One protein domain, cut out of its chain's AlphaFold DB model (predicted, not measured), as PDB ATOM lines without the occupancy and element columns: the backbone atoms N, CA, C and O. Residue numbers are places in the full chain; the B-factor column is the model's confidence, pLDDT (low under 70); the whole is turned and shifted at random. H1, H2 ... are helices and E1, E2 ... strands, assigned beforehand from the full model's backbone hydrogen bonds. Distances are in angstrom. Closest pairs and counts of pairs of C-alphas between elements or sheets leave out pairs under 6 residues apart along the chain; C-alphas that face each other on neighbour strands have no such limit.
ATOM      1  N   ILE A  23     160.837 251.393 283.568       81.50
ATOM      2  CA  ILE A  23     160.308 251.065 284.891       81.50
ATOM      3  C   ILE A  23     159.027 251.871 285.092       81.50
ATOM      4  O   ILE A  23     159.035 253.093 284.988       81.50
ATOM      5  N   LYS A  24     157.923 251.182 285.391       84.81
ATOM      6  CA  LYS A  24     156.636 251.815 285.687       84.81
ATOM      7  C   LYS A  24     156.290 251.666 287.158       84.81
ATOM      8  O   LYS A  24     156.354 250.556 287.686       84.81
ATOM      9  N   SER A  25     155.898 252.758 287.801       83.56
ATOM     10  CA  SER A  25     155.445 252.744 289.189       83.56
ATOM     11  C   SER A  25     154.378 253.804 289.431       83.56
ATOM     12  O   SER A  25     154.640 254.998 289.352       83.56
ATOM     13  N   ASP A  26     153.192 253.363 289.840       89.19
ATOM     14  CA  ASP A  26     152.119 254.261 290.286       89.19
ATOM     15  C   ASP A  26     152.179 254.523 291.801       89.19
ATOM     16  O   ASP A  26     151.245 255.072 292.391       89.19
ATOM     17  N   LYS A  27     153.264 254.100 292.466       88.50
ATOM     18  CA  LYS A  27     153.443 254.334 293.896       88.50
ATOM     19  C   LYS A  27     153.753 255.812 294.123       88.50
ATOM     20  O   LYS A  27     154.836 256.271 293.783       88.50
ATOM     21  N   LYS A  28     152.798 256.504 294.735       91.94
ATOM     22  CA  LYS A  28     152.933 257.871 295.234       91.94
ATOM     23  C   LYS A  28     153.384 257.858 296.697       91.94
ATOM     24  O   LYS A  28     152.936 256.997 297.463       91.94
ATOM     25  N   MET A  29     154.230 258.800 297.087       91.62
ATOM     26  CA  MET A  29     154.544 259.078 298.481       91.62
ATOM     27  C   MET A  29     153.285 259.552 299.222       91.62
ATOM     28  O   MET A  29     152.422 260.251 298.681       91.62
ATOM     29  N   SER A  30     153.130 259.144 300.479       94.19
ATOM     30  CA  SER A  30     152.034 259.651 301.300       94.19
ATOM     31  C   SER A  30     152.274 261.119 301.667       94.19
ATOM     32  O   SER A  30     153.413 261.547 301.841       94.19
ATOM     33  N   GLN A  31     151.199 261.886 301.874       94.38
ATOM     34  CA  GLN A  31     151.326 263.283 302.310       94.38
ATOM     35  C   GLN A  31     152.144 263.405 303.604       94.38
ATOM     36  O   GLN A  31     152.954 264.308 303.740       94.38
ATOM     37  N   LYS A  32     152.000 262.439 304.519       96.12
ATOM     38  CA  LYS A  32     152.772 262.389 305.764       96.12
ATOM     39  C   LYS A  32     154.281 262.271 305.519       96.12
ATOM     40  O   LYS A  32     155.059 262.876 306.244       96.12
ATOM     41  N   GLU A  33     154.697 261.465 304.545       94.75
ATOM     42  CA  GLU A  33     156.114 261.322 304.189       94.75
ATOM     43  C   GLU A  33     156.656 262.615 303.554       94.75
ATOM     44  O   GLU A  33     157.736 263.054 303.942       94.75
ATOM     45  N   LEU A  34     155.881 263.273 302.679       94.00
ATOM     46  CA  LEU A  34     156.235 264.584 302.112       94.00
ATOM     47  C   LEU A  34     156.351 265.670 303.191       94.00
ATOM     48  O   LEU A  34     157.325 266.420 303.208       94.00
ATOM     49  N   ASP A  35     155.389 265.734 304.114       96.12
ATOM     50  CA  ASP A  35     155.375 266.715 305.204       96.12
ATOM     51  C   ASP A  35     156.559 266.510 306.160       96.12
ATOM     52  O   ASP A  35     157.195 267.476 306.584       96.12
ATOM     53  N   ASN A  36     156.895 265.253 306.468       96.00
ATOM     54  CA  ASN A  36     158.068 264.928 307.278       96.00
ATOM     55  C   ASN A  36     159.360 265.372 306.584       96.00
ATOM     56  O   ASN A  36     160.202 266.008 307.207       96.00
ATOM     57  N   MET A  37     159.501 265.073 305.291       94.56
ATOM     58  CA  MET A  37     160.680 265.467 304.519       94.56
ATOM     59  C   MET A  37     160.819 266.988 304.433       94.56
ATOM     60  O   MET A  37     161.916 267.523 304.584       94.56
ATOM     61  N   LYS A  38     159.697 267.696 304.262       96.19
ATOM     62  CA  LYS A  38     159.666 269.157 304.293       96.19
ATOM     63  C   LYS A  38     160.185 269.690 305.626       96.19
ATOM     64  O   LYS A  38     161.043 270.567 305.621       96.19
ATOM     65  N   ALA A  39     159.713 269.142 306.745       96.75
ATOM     66  CA  ALA A  39     160.169 269.547 308.071       96.75
ATOM     67  C   ALA A  39     161.676 269.295 308.270       96.75
ATOM     68  O   ALA A  39     162.371 270.153 308.809       96.75
ATOM     69  N   GLU A  40     162.196 268.163 307.784       95.69
ATOM     70  CA  GLU A  40     163.632 267.852 307.839       95.69
ATOM     71  C   GLU A  40     164.473 268.850 307.021       95.69
ATOM     72  O   GLU A  40     165.550 269.259 307.457       95.69
ATOM     73  N   TYR A  41     163.981 269.289 305.858       96.62
ATOM     74  CA  TYR A  41     164.658 270.303 305.040       96.62
ATOM     75  C   TYR A  41     164.614 271.685 305.695       96.62
ATOM     76  O   TYR A  41     165.616 272.399 305.699       96.62
ATOM     77  N   GLU A  42     163.473 272.069 306.268       97.12
ATOM     78  CA  GLU A  42     163.332 273.326 307.006       97.12
ATOM     79  C   GLU A  42     164.269 273.377 308.223       97.12
ATOM     80  O   GLU A  42     164.908 274.403 308.467       97.12
ATOM     81  N   GLU A  43     164.400 272.270 308.960       96.88
ATOM     82  CA  GLU A  43     165.335 272.147 310.082       96.88
ATOM     83  C   GLU A  43     166.789 272.280 309.615       96.88
ATOM     84  O   GLU A  43     167.520 273.127 310.130       96.88
ATOM     85  N   TYR A  44     167.177 271.538 308.573       96.19
ATOM     86  CA  TYR A  44     168.509 271.626 307.971       96.19
ATOM     87  C   TYR A  44     168.880 273.061 307.566       96.19
ATOM     88  O   TYR A  44     169.962 273.554 307.896       96.19
ATOM     89  N   LEU A  45     167.975 273.754 306.871       97.06
ATOM     90  CA  LEU A  45     168.203 275.124 306.412       97.06
ATOM     91  C   LEU A  45     168.342 276.100 307.577       97.06
ATOM     92  O   LEU A  45     169.194 276.986 307.537       97.06
ATOM     93  N   LYS A  46     167.539 275.923 308.629       96.31
ATOM     94  CA  LYS A  46     167.604 276.753 309.832       96.31
ATOM     95  C   LYS A  46     168.926 276.576 310.578       96.31
ATOM     96  O   LYS A  46     169.458 277.552 311.102       96.31
ATOM     97  N   GLU A  47     169.451 275.357 310.637       95.94
ATOM     98  CA  GLU A  47     170.747 275.082 311.261       95.94
ATOM     99  C   GLU A  47     171.911 275.634 310.430       95.94
ATOM    100  O   GLU A  47     172.812 276.275 310.975       95.94
ATOM    101  N   LYS A  48     171.886 275.416 309.110       95.94
ATOM    102  CA  LYS A  48     172.984 275.790 308.209       95.94
ATOM    103  C   LYS A  48     173.031 277.289 307.905       95.94
ATOM    104  O   LYS A  48     174.115 277.866 307.819       95.94
ATOM    105  N   TYR A  49     171.869 277.927 307.778       96.50
ATOM    106  CA  TYR A  49     171.719 279.330 307.387       96.50
ATOM    107  C   TYR A  49     170.765 280.072 308.349       96.50
ATOM    108  O   TYR A  49     169.696 280.530 307.948       96.50
ATOM    109  N   PRO A  50     171.145 280.253 309.628       96.12
ATOM    110  CA  PRO A  50     170.239 280.731 310.683       96.12
ATOM    111  C   PRO A  50     169.720 282.166 310.500       96.12
ATOM    112  O   PRO A  50     168.776 282.566 311.178       96.12
ATOM    113  N   ASN A  51     170.346 282.946 309.617       96.12
ATOM    114  CA  ASN A  51     169.982 284.339 309.341       96.12
ATOM    115  C   ASN A  51     169.206 284.509 308.028       96.12
ATOM    116  O   ASN A  51     168.897 285.635 307.650       96.12
ATOM    117  N   GLU A  52     168.916 283.413 307.330       95.62
ATOM    118  CA  GLU A  52     168.187 283.420 306.068       95.62
ATOM    119  C   GLU A  52     166.784 282.837 306.260       95.62
ATOM    120  O   GLU A  52     166.508 282.084 307.193       95.62
ATOM    121  N   THR A  53     165.864 283.222 305.378       95.94
ATOM    122  CA  THR A  53     164.504 282.676 305.339       95.94
ATOM    123  C   THR A  53     164.290 281.993 304.004       95.94
ATOM    124  O   THR A  53     164.566 282.579 302.956       95.94
ATOM    125  N   PHE A  54     163.758 280.776 304.063       97.75
ATOM    126  CA  PHE A  54     163.505 279.948 302.898       97.75
ATOM    127  C   PHE A  54     162.060 279.475 302.873       97.75
ATOM    128  O   PHE A  54     161.453 279.229 303.916       97.75
ATOM    129  N   THR A  55     161.538 279.306 301.666       97.94
ATOM    130  CA  THR A  55     160.302 278.570 301.409       97.94
ATOM    131  C   THR A  55     160.670 277.212 300.836       97.94
ATOM    132  O   THR A  55     161.416 277.149 299.861       97.94
ATOM    133  N   VAL A  56     160.164 276.139 301.446       97.88
ATOM    134  CA  VAL A  56     160.377 274.761 300.987       97.88
ATOM    135  C   VAL A  56     159.092 274.232 300.357       97.88
ATOM    136  O   VAL A  56     158.045 274.148 301.017       97.88
ATOM    137  N   GLU A  57     159.181 273.847 299.087       97.00
ATOM    138  CA  GLU A  57     158.087 273.254 298.321       97.00
ATOM    139  C   GLU A  57     158.504 271.880 297.804       97.00
ATOM    140  O   GLU A  57     159.472 271.746 297.053       97.00
ATOM    141  N   LEU A  58     157.763 270.858 298.239       95.88
ATOM    142  CA  LEU A  58     157.942 269.464 297.849       95.88
ATOM    143  C   LEU A  58     156.623 268.940 297.278       95.88
ATOM    144  O   LEU A  58     155.567 269.146 297.885       95.88
ATOM    145  N   TRP A  59     156.663 268.254 296.143       94.69
ATOM    146  CA  TRP A  59     155.482 267.605 295.570       94.69
ATOM    147  C   TRP A  59     155.864 266.423 294.689       94.69
ATOM    148  O   TRP A  59     157.032 266.193 294.387       94.69
ATOM    149  N   GLU A  60     154.851 265.674 294.262       93.00
ATOM    150  CA  GLU A  60     155.006 264.651 293.239       93.00
ATOM    151  C   GLU A  60     154.030 264.884 292.091       93.00
ATOM    152  O   GLU A  60     152.834 265.102 292.319       93.00
ATOM    153  N   GLU A  61     154.525 264.771 290.862       92.38
ATOM    154  CA  GLU A  61     153.715 264.793 289.643       92.38
ATOM    155  C   GLU A  61     153.895 263.491 288.864       92.38
ATOM    156  O   GLU A  61     154.965 262.886 288.866       92.38
ATOM    157  N   TYR A  62     152.828 263.014 288.221       91.25
ATOM    158  CA  TYR A  62     152.942 261.844 287.358       91.25
ATOM    159  C   TYR A  62     153.622 262.252 286.054       91.25
ATOM    160  O   TYR A  62     153.108 263.108 285.331       91.25
ATOM    161  N   GLY A  63     154.750 261.629 285.742       89.81
ATOM    162  CA  GLY A  63     155.576 262.015 284.614       89.81
ATOM    163  C   GLY A  63     156.419 260.875 284.070       89.81
ATOM    164  O   GLY A  63     156.290 259.712 284.461       89.81
ATOM    165  N   LYS A  64     157.272 261.234 283.113       87.25
ATOM    166  CA  LYS A  64     158.284 260.353 282.539       87.25
ATOM    167  C   LYS A  64     159.640 261.001 282.729       87.25
ATOM    168  O   LYS A  64     159.806 262.152 282.337       87.25
ATOM    169  N   ASP A  65     160.572 260.253 283.290       83.19
ATOM    170  CA  ASP A  65     161.969 260.633 283.397       83.19
ATOM    171  C   ASP A  65     162.798 259.730 282.483       83.19
ATOM    172  O   ASP A  65     162.652 258.504 282.485       83.19
ATOM    173  N   VAL A  66     163.619 260.350 281.640       77.06
ATOM    174  CA  VAL A  66     164.474 259.626 280.699       77.06
ATOM    175  C   VAL A  66     165.782 259.353 281.416       77.06
ATOM    176  O   VAL A  66     166.517 260.278 281.764       77.06
ATOM    177  N   GLY A  67     166.084 258.074 281.621       64.75
ATOM    178  CA  GLY A  67     167.290 257.674 282.325       64.75
ATOM    179  C   GLY A  67     168.541 258.206 281.620       64.75
ATOM    180  O   GLY A  67     168.792 257.931 280.446       64.75
ATOM    181  N   GLY A  68     169.365 258.969 282.337       60.88
ATOM    182  CA  GLY A  68     170.679 259.378 281.841       60.88
ATOM    183  C   GLY A  68     171.625 258.179 281.684       60.88
ATOM    184  O   GLY A  68     171.542 257.212 282.438       60.88
ATOM    185  N   ALA A  69     172.542 258.243 280.711       52.25
ATOM    186  CA  ALA A  69     173.701 257.349 280.550       52.25
ATOM    187  C   ALA A  69     173.477 255.854 280.905       52.25
ATOM    188  O   ALA A  69     174.256 255.263 281.651       52.25
ATOM    189  N   GLY A  70     172.440 255.228 280.335       53.62
ATOM    190  CA  GLY A  70     172.202 253.783 280.454       53.62
ATOM    191  C   GLY A  70     171.299 253.357 281.613       53.62
ATOM    192  O   GLY A  70     171.148 252.155 281.841       53.62
ATOM    193  N   LEU A  71     170.685 254.306 282.323       64.56
ATOM    194  CA  LEU A  71     169.582 254.009 283.228       64.56
ATOM    195  C   LEU A  71     168.293 253.737 282.434       64.56
ATOM    196  O   LEU A  71     168.084 254.350 281.386       64.56
ATOM    197  N   PRO A  72     167.439 252.812 282.903       70.38
ATOM    198  CA  PRO A  72     166.127 252.609 282.309       70.38
ATOM    199  C   PRO A  72     165.283 253.879 282.442       70.38
ATOM    200  O   PRO A  72     165.345 254.558 283.467       70.38
ATOM    201  N   ASP A  73     164.460 254.155 281.432       83.00
ATOM    202  CA  ASP A  73     163.421 255.180 281.537       83.00
ATOM    203  C   ASP A  73     162.506 254.873 282.728       83.00
ATOM    204  O   ASP A  73     162.247 253.709 283.044       83.00
ATOM    205  N   TYR A  74     161.967 255.904 283.361       83.56
ATOM    206  CA  TYR A  74     161.009 255.773 284.449       83.56
ATOM    207  C   TYR A  74     159.704 256.488 284.093       83.56
ATOM    208  O   TYR A  74     159.706 257.605 283.590       83.56
ATOM    209  N   GLU A  75     158.571 255.841 284.344       89.56
ATOM    210  CA  GLU A  75     157.233 256.425 284.222       89.56
ATOM    211  C   GLU A  75     156.492 256.209 285.543       89.56
ATOM    212  O   GLU A  75     156.300 255.074 285.988       89.56
ATOM    213  N   GLY A  76     156.089 257.297 286.191       91.00
ATOM    214  CA  GLY A  76     155.499 257.232 287.519       91.00
ATOM    215  C   GLY A  76     155.422 258.584 288.206       91.00
ATOM    216  O   GLY A  76     155.608 259.624 287.579       91.00
ATOM    217  N   TYR A  77     155.159 258.569 289.512       91.62
ATOM    218  CA  TYR A  77     155.261 259.777 290.328       91.62
ATOM    219  C   TYR A  77     156.733 260.172 290.489       91.62
ATOM    220  O   TYR A  77     157.544 259.380 290.976       91.62
ATOM    221  N   LEU A  78     157.058 261.373 290.014       90.00
ATOM    222  CA  LEU A  78     158.362 262.015 290.099       90.00
ATOM    223  C   LEU A  78     158.348 262.990 291.266       90.00
ATOM    224  O   LEU A  78     157.430 263.800 291.380       90.00
ATOM    225  N   PHE A  79     159.358 262.904 292.123       90.00
ATOM    226  CA  PHE A  79     159.521 263.811 293.247       90.00
ATOM    227  C   PHE A  79     160.186 265.113 292.799       90.00
ATOM    228  O   PHE A  79     161.240 265.096 292.161       90.00
ATOM    229  N   HIS A  80     159.595 266.233 293.197       92.19
ATOM    230  CA  HIS A  80     160.116 267.571 292.974       92.19
ATOM    231  C   HIS A  80     160.393 268.252 294.308       92.19
ATOM    232  O   HIS A  80     159.608 268.156 295.256       92.19
ATOM    233  N   SER A  81     161.512 268.969 294.350       95.19
ATOM    234  CA  SER A  81     161.902 269.830 295.455       95.19
ATOM    235  C   SER A  81     162.438 271.146 294.909       95.19
ATOM    236  O   SER A  81     163.294 271.163 294.020       95.19
ATOM    237  N   VAL A  82     161.940 272.253 295.449       97.19
ATOM    238  CA  VAL A  82     162.502 273.583 295.222       97.19
ATOM    239  C   VAL A  82     162.530 274.338 296.542       97.19
ATOM    240  O   VAL A  82     161.581 274.313 297.330       97.19
ATOM    241  N   ILE A  83     163.669 274.965 296.807       98.12
ATOM    242  CA  ILE A  83     163.858 275.844 297.947       98.12
ATOM    243  C   ILE A  83     164.075 277.246 297.398       98.12
ATOM    244  O   ILE A  83     164.945 277.450 296.550       98.12
ATOM    245  N   THR A  84     163.286 278.197 297.888       98.19
ATOM    246  CA  THR A  84     163.304 279.590 297.430       98.19
ATOM    247  C   THR A  84     163.749 280.505 298.563       98.19
ATOM    248  O   THR A  84     163.139 280.497 299.635       98.19
ATOM    249  N   ASP A  85     164.806 281.287 298.343       97.38
ATOM    250  CA  ASP A  85     165.268 282.290 299.308       97.38
ATOM    251  C   ASP A  85     164.426 283.584 299.263       97.38
ATOM    252  O   ASP A  85     163.562 283.783 298.406       97.38
ATOM    253  N   SER A  86     164.701 284.511 300.181       96.00
ATOM    254  CA  SER A  86     164.008 285.809 300.260       96.00
ATOM    255  C   SER A  86     164.196 286.730 299.042       96.00
ATOM    256  O   SER A  86     163.448 287.698 298.881       96.00
ATOM    257  N   LYS A  87     165.186 286.455 298.187       96.00
ATOM    258  CA  LYS A  87     165.500 287.210 296.966       96.00
ATOM    259  C   LYS A  87     164.916 286.552 295.713       96.00
ATOM    260  O   LYS A  87     165.039 287.125 294.632       96.00
ATOM    261  N   GLY A  88     164.265 285.397 295.857       96.06
ATOM    262  CA  GLY A  88     163.691 284.622 294.760       96.06
ATOM    263  C   GLY A  88     164.687 283.692 294.066       96.06
ATOM    264  O   GLY A  88     164.411 283.250 292.956       96.06
ATOM    265  N   ASN A  89     165.843 283.398 294.670       96.81
ATOM    266  CA  ASN A  89     166.754 282.389 294.136       96.81
ATOM    267  C   ASN A  89     166.234 280.989 294.469       96.81
ATOM    268  O   ASN A  89     165.900 280.706 295.622       96.81
ATOM    269  N   HIS A  90     166.238 280.110 293.470       97.88
ATOM    270  CA  HIS A  90     165.806 278.721 293.593       97.88
ATOM    271  C   HIS A  90     167.011 277.780 293.666       97.88
ATOM    272  O   HIS A  90     167.960 277.926 292.893       97.88
ATOM    273  N   PHE A  91     166.974 276.800 294.566       97.44
ATOM    274  CA  PHE A  91     167.989 275.749 294.685       97.44
ATOM    275  C   PHE A  91     167.391 274.429 295.188       97.44
ATOM    276  O   PHE A  91     166.209 274.350 295.527       97.44
ATOM    277  N   LYS A  92     168.221 273.380 295.224       96.56
ATOM    278  CA  LYS A  92     167.854 272.036 295.685       96.56
ATOM    279  C   LYS A  92     168.694 271.591 296.881       96.56
ATOM    280  O   LYS A  92     169.863 271.964 297.008       96.56
ATOM    281  N   ILE A  93     168.077 270.770 297.728       95.56
ATOM    282  CA  ILE A  93     168.726 269.976 298.775       95.56
ATOM    283  C   ILE A  93     168.749 268.523 298.293       95.56
ATOM    284  O   ILE A  93     167.796 268.050 297.674       95.56
ATOM    285  N   PHE A  94     169.839 267.822 298.580       90.94
ATOM    286  CA  PHE A  94     170.078 266.439 298.201       90.94
ATOM    287  C   PHE A  94     170.453 265.633 299.436       90.94
ATOM    288  O   PHE A  94     171.257 266.081 300.256       90.94
ATOM    289  N   GLU A  95     169.923 264.419 299.541       87.25
ATOM    290  CA  GLU A  95     170.417 263.448 300.513       87.25
ATOM    291  C   GLU A  95     171.825 262.994 300.134       87.25
ATOM    292  O   GLU A  95     172.090 262.558 299.010       87.25
ATOM    293  N   THR A  96     172.739 263.079 301.090       75.88
ATOM    294  CA  THR A  96     174.086 262.540 300.956       75.88
ATOM    295  C   THR A  96     174.140 261.169 301.609       75.88
ATOM    296  O   THR A  96     173.830 261.000 302.782       75.88
ATOM    297  N   GLY A  97     174.599 260.160 300.868       70.31
ATOM    298  CA  GLY A  97     174.810 258.805 301.400       70.31
ATOM    299  C   GLY A  97     176.020 258.674 302.340       70.31
ATOM    300  O   GLY A  97     176.516 257.568 302.548       70.31
ATOM    301  N   THR A  98     176.562 259.784 302.847       66.81
ATOM    302  CA  THR A  98     177.772 259.826 303.680       66.81
ATOM    303  C   THR A  98     177.429 259.848 305.164       66.81
ATOM    304  O   THR A  98     176.468 260.480 305.572       66.81
ATOM    305  N   LEU A  99     178.256 259.220 306.001       64.19
ATOM    306  CA  LEU A  99     178.019 259.163 307.452       64.19
ATOM    307  C   LEU A  99     178.168 260.517 308.168       64.19
ATOM    308  O   LEU A  99     177.657 260.669 309.273       64.19
ATOM    309  N   SER A 100     178.902 261.469 307.587       71.06
ATOM    310  CA  SER A 100     179.214 262.759 308.220       71.06
ATOM    311  C   SER A 100     178.146 263.826 308.011       71.06
ATOM    312  O   SER A 100     178.031 264.726 308.833       71.06
ATOM    313  N   GLU A 101     177.379 263.739 306.926       77.81
ATOM    314  CA  GLU A 101     176.349 264.711 306.568       77.81
ATOM    315  C   GLU A 101     175.182 263.961 305.933       77.81
ATOM    316  O   GLU A 101     175.397 263.114 305.062       77.81
ATOM    317  N   LYS A 102     173.959 264.262 306.385       86.06
ATOM    318  CA  LYS A 102     172.716 263.705 305.829       86.06
ATOM    319  C   LYS A 102     172.273 264.454 304.569       86.06
ATOM    320  O   LYS A 102     171.700 263.840 303.674       86.06
ATOM    321  N   TYR A 103     172.554 265.757 304.499       92.06
ATOM    322  CA  TYR A 103     172.123 266.625 303.409       92.06
ATOM    323  C   TYR A 103     173.235 267.536 302.904       92.06
ATOM    324  O   TYR A 103     173.987 268.123 303.688       92.06
ATOM    325  N   ASN A 104     173.243 267.744 301.592       93.75
ATOM    326  CA  ASN A 104     173.975 268.810 300.924       93.75
ATOM    327  C   ASN A 104     173.004 269.673 300.114       93.75
ATOM    328  O   ASN A 104     171.918 269.224 299.758       93.75
ATOM    329  N   ASP A 105     173.398 270.896 299.792       95.25
ATOM    330  CA  ASP A 105     172.585 271.814 299.012       95.25
ATOM    331  C   ASP A 105     173.415 272.564 297.975       95.25
ATOM    332  O   ASP A 105     174.647 272.605 298.004       95.25
ATOM    333  N   ASP A 106     172.689 273.150 297.038       96.75
ATOM    334  CA  ASP A 106     173.240 273.872 295.905       96.75
ATOM    335  C   ASP A 106     173.221 275.401 296.089       96.75
ATOM    336  O   ASP A 106     173.574 276.132 295.161       96.75
ATOM    337  N   TYR A 107     172.869 275.908 297.278       97.19
ATOM    338  CA  TYR A 107     172.601 277.330 297.516       97.19
ATOM    339  C   TYR A 107     173.802 278.215 297.179       97.19
ATOM    340  O   TYR A 107     173.672 279.153 296.394       97.19
ATOM    341  N   GLN A 108     174.999 277.879 297.670       97.12
ATOM    342  CA  GLN A 108     176.196 278.675 297.373       97.12
ATOM    343  C   GLN A 108     176.515 278.698 295.872       97.12
ATOM    344  O   GLN A 108     176.865 279.742 295.338       97.12
ATOM    345  N   LYS A 109     176.325 277.581 295.158       96.44
ATOM    346  CA  LYS A 109     176.567 277.522 293.706       96.44
ATOM    347  C   LYS A 109     175.580 278.397 292.929       96.44
ATOM    348  O   LYS A 109     175.946 278.918 291.876       96.44
ATOM    349  N   VAL A 110     174.350 278.540 293.431       96.62
ATOM    350  CA  VAL A 110     173.346 279.470 292.892       96.62
ATOM    351  C   VAL A 110     173.751 280.915 293.171       96.62
ATOM    352  O   VAL A 110     173.746 281.728 292.249       96.62
ATOM    353  N   LEU A 111     174.178 281.233 294.398       96.00
ATOM    354  CA  LEU A 111     174.675 282.570 294.748       96.00
ATOM    355  C   LEU A 111     175.910 282.971 293.927       96.00
ATOM    356  O   LEU A 111     176.036 284.126 293.525       96.00
ATOM    357  N   ASP A 112     176.783 282.009 293.633       96.31
ATOM    358  CA  ASP A 112     177.972 282.191 292.798       96.31
ATOM    359  C   ASP A 112     177.639 282.271 291.296       96.31
ATOM    360  O   ASP A 112     178.530 282.485 290.474       96.31
ATOM    361  N   GLY A 113     176.377 282.058 290.906       94.06
ATOM    362  CA  GLY A 113     175.934 282.054 289.510       94.06
ATOM    363  C   GLY A 113     176.467 280.877 288.687       94.06
ATOM    364  O   GLY A 113     176.447 280.925 287.460       94.06
ATOM    365  N   THR A 114     176.961 279.818 289.335       95.25
ATOM    366  CA  THR A 114     177.499 278.629 288.650       95.25
ATOM    367  C   THR A 114     176.385 277.734 288.115       95.25
ATOM    368  O   THR A 114     176.581 276.984 287.158       95.25
ATOM    369  N   ILE A 115     175.218 277.773 288.756       95.62
ATOM    370  CA  ILE A 115     174.037 276.993 288.392       95.62
ATOM    371  C   ILE A 115     172.789 277.849 288.592       95.62
ATOM    372  O   ILE A 115     172.785 278.766 289.411       95.62
ATOM    373  N   LYS A 116     171.718 277.515 287.877       95.75
ATOM    374  CA  LYS A 116     170.423 278.177 288.001       95.75
ATOM    375  C   LYS A 116     169.310 277.142 287.976       95.75
ATOM    376  O   LYS A 116     169.402 276.161 287.236       95.75
ATOM    377  N   TYR A 117     168.273 277.391 288.764       95.69
ATOM    378  CA  TYR A 117     167.038 276.618 288.761       95.69
ATOM    379  C   TYR A 117     165.858 277.513 288.387       95.69
ATOM    380  O   TYR A 117     165.883 278.715 288.666       95.69
ATOM    381  N   ASP A 118     164.859 276.939 287.725       94.94
ATOM    382  CA  ASP A 118     163.558 277.578 287.537       94.94
ATOM    383  C   ASP A 118     162.647 277.383 288.766       94.94
ATOM    384  O   ASP A 118     163.049 276.810 289.783       94.94
ATOM    385  N   ASP A 119     161.416 277.883 288.675       94.31
ATOM    386  CA  ASP A 119     160.396 277.800 289.725       94.31
ATOM    387  C   ASP A 119     159.898 276.369 289.987       94.31
ATOM    388  O   ASP A 119     159.276 276.101 291.013       94.31
ATOM    389  N   ARG A 120     160.210 275.422 289.095       91.56
ATOM    390  CA  ARG A 120     159.912 273.994 289.251       91.56
ATOM    391  C   ARG A 120     161.084 273.217 289.852       91.56
ATOM    392  O   ARG A 120     160.974 272.010 290.069       91.56
ATOM    393  N   GLY A 121     162.201 273.894 290.122       90.50
ATOM    394  CA  GLY A 121     163.439 273.276 290.574       90.50
ATOM    395  C   GLY A 121     164.202 272.566 289.452       90.50
ATOM    396  O   GLY A 121     165.104 271.778 289.739       90.50
ATOM    397  N   GLU A 122     163.884 272.805 288.182       91.00
ATOM    398  CA  GLU A 122     164.632 272.246 287.055       91.00
ATOM    399  C   GLU A 122     165.853 273.099 286.733       91.00
ATOM    400  O   GLU A 122     165.841 274.326 286.838       91.00
ATOM    401  N   ARG A 123     166.960 272.439 286.380       90.69
ATOM    402  CA  ARG A 123     168.225 273.129 286.124       90.69
ATOM    403  C   ARG A 123     168.155 273.818 284.761       90.69
ATOM    404  O   ARG A 123     167.919 273.165 283.747       90.69
ATOM    405  N   VAL A 124     168.388 275.126 284.736       91.69
ATOM    406  CA  VAL A 124     168.392 275.922 283.503       91.69
ATOM    407  C   VAL A 124     169.791 275.864 282.891       91.69
ATOM    408  O   VAL A 124     170.772 276.202 283.554       91.69
ATOM    409  N   PHE A 125     169.882 275.410 281.641       82.56
ATOM    410  CA  PHE A 125     171.118 275.393 280.860       82.56
ATOM    411  C   PHE A 125     171.048 276.512 279.815       82.56
ATOM    412  O   PHE A 125     170.166 276.476 278.956       82.56
TER     413      PHE A 125
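This is residues 23 to 125 of the 126 residues of an uncharacterized protein of Lachnospiraceae bacterium (UniProt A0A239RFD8). A long, twisted hairpin of two strands, E2 and E3, bends partway along, and the long helix H1 runs slantwise over one face of it, making two layers. The short strand E1 pairs with E3 at residues 74 to 76, while a small second hairpin, E4 and E5, sits by H1 and E3 and leads on to the short helix H2. The 103 printed residues include two named helices and five named strands, in the order E1 H1 E2 E3 E4 E5 H2; the class is mixed, and the sheet E1 E3 E2 is mixed too. The whole is compact, with a radius of gyration of the C-alphas of 14.7 A and spans of 42 by 33 by 29 A.

E1, residues 23 to 25, is an edge strand parallel to E3, residues 74 to 85, with N 25 and O 75 3.0 A apart. H1, residues 31 to 48, is on the sheet at a height of 9.1 A. It lies over E2, residues 54 to 65, at 44 degrees on the local plane, and only just not over E3, on which 2 of its C-alphas fall. The closest C-alphas of H1 and E2 are those of Lys 38 and Val 56, 6.5 A. E2 and E3 form an antiparallel hairpin, with N 55 and O 84 2.8 A apart; E2 bends by 88 degrees at residue 62, E3 by 66 degrees at residue 77. E4, residues 93 to 95, and E5, residues 103 to 105, form another hairpin, with N 94 and O 104 2.8 A apart. The closest C-alphas of E3 and E4 are those of Ser 81 and Ile 93, 7.6 A. H2, residues 107 to 111, is apart from H1. In both helices every O i to N i+4 pair is within hydrogen-bond range.

E1 begins at C-alpha 23 (160.308, 251.065, 284.891). H1 measures 25.7 A, E2 27.5 A and E3 30.7 A. H2 ends at C-alpha 111 (174.675, 282.570, 294.748).

The two C-alphas farthest apart, those of Ile 23 and Asn 51, are 42.4 A apart. The printed part has no cut, and no link is long. Residues 112 to 125 hold no named element. Residues 67 to 71 and 98 to 99 have pLDDT under 70.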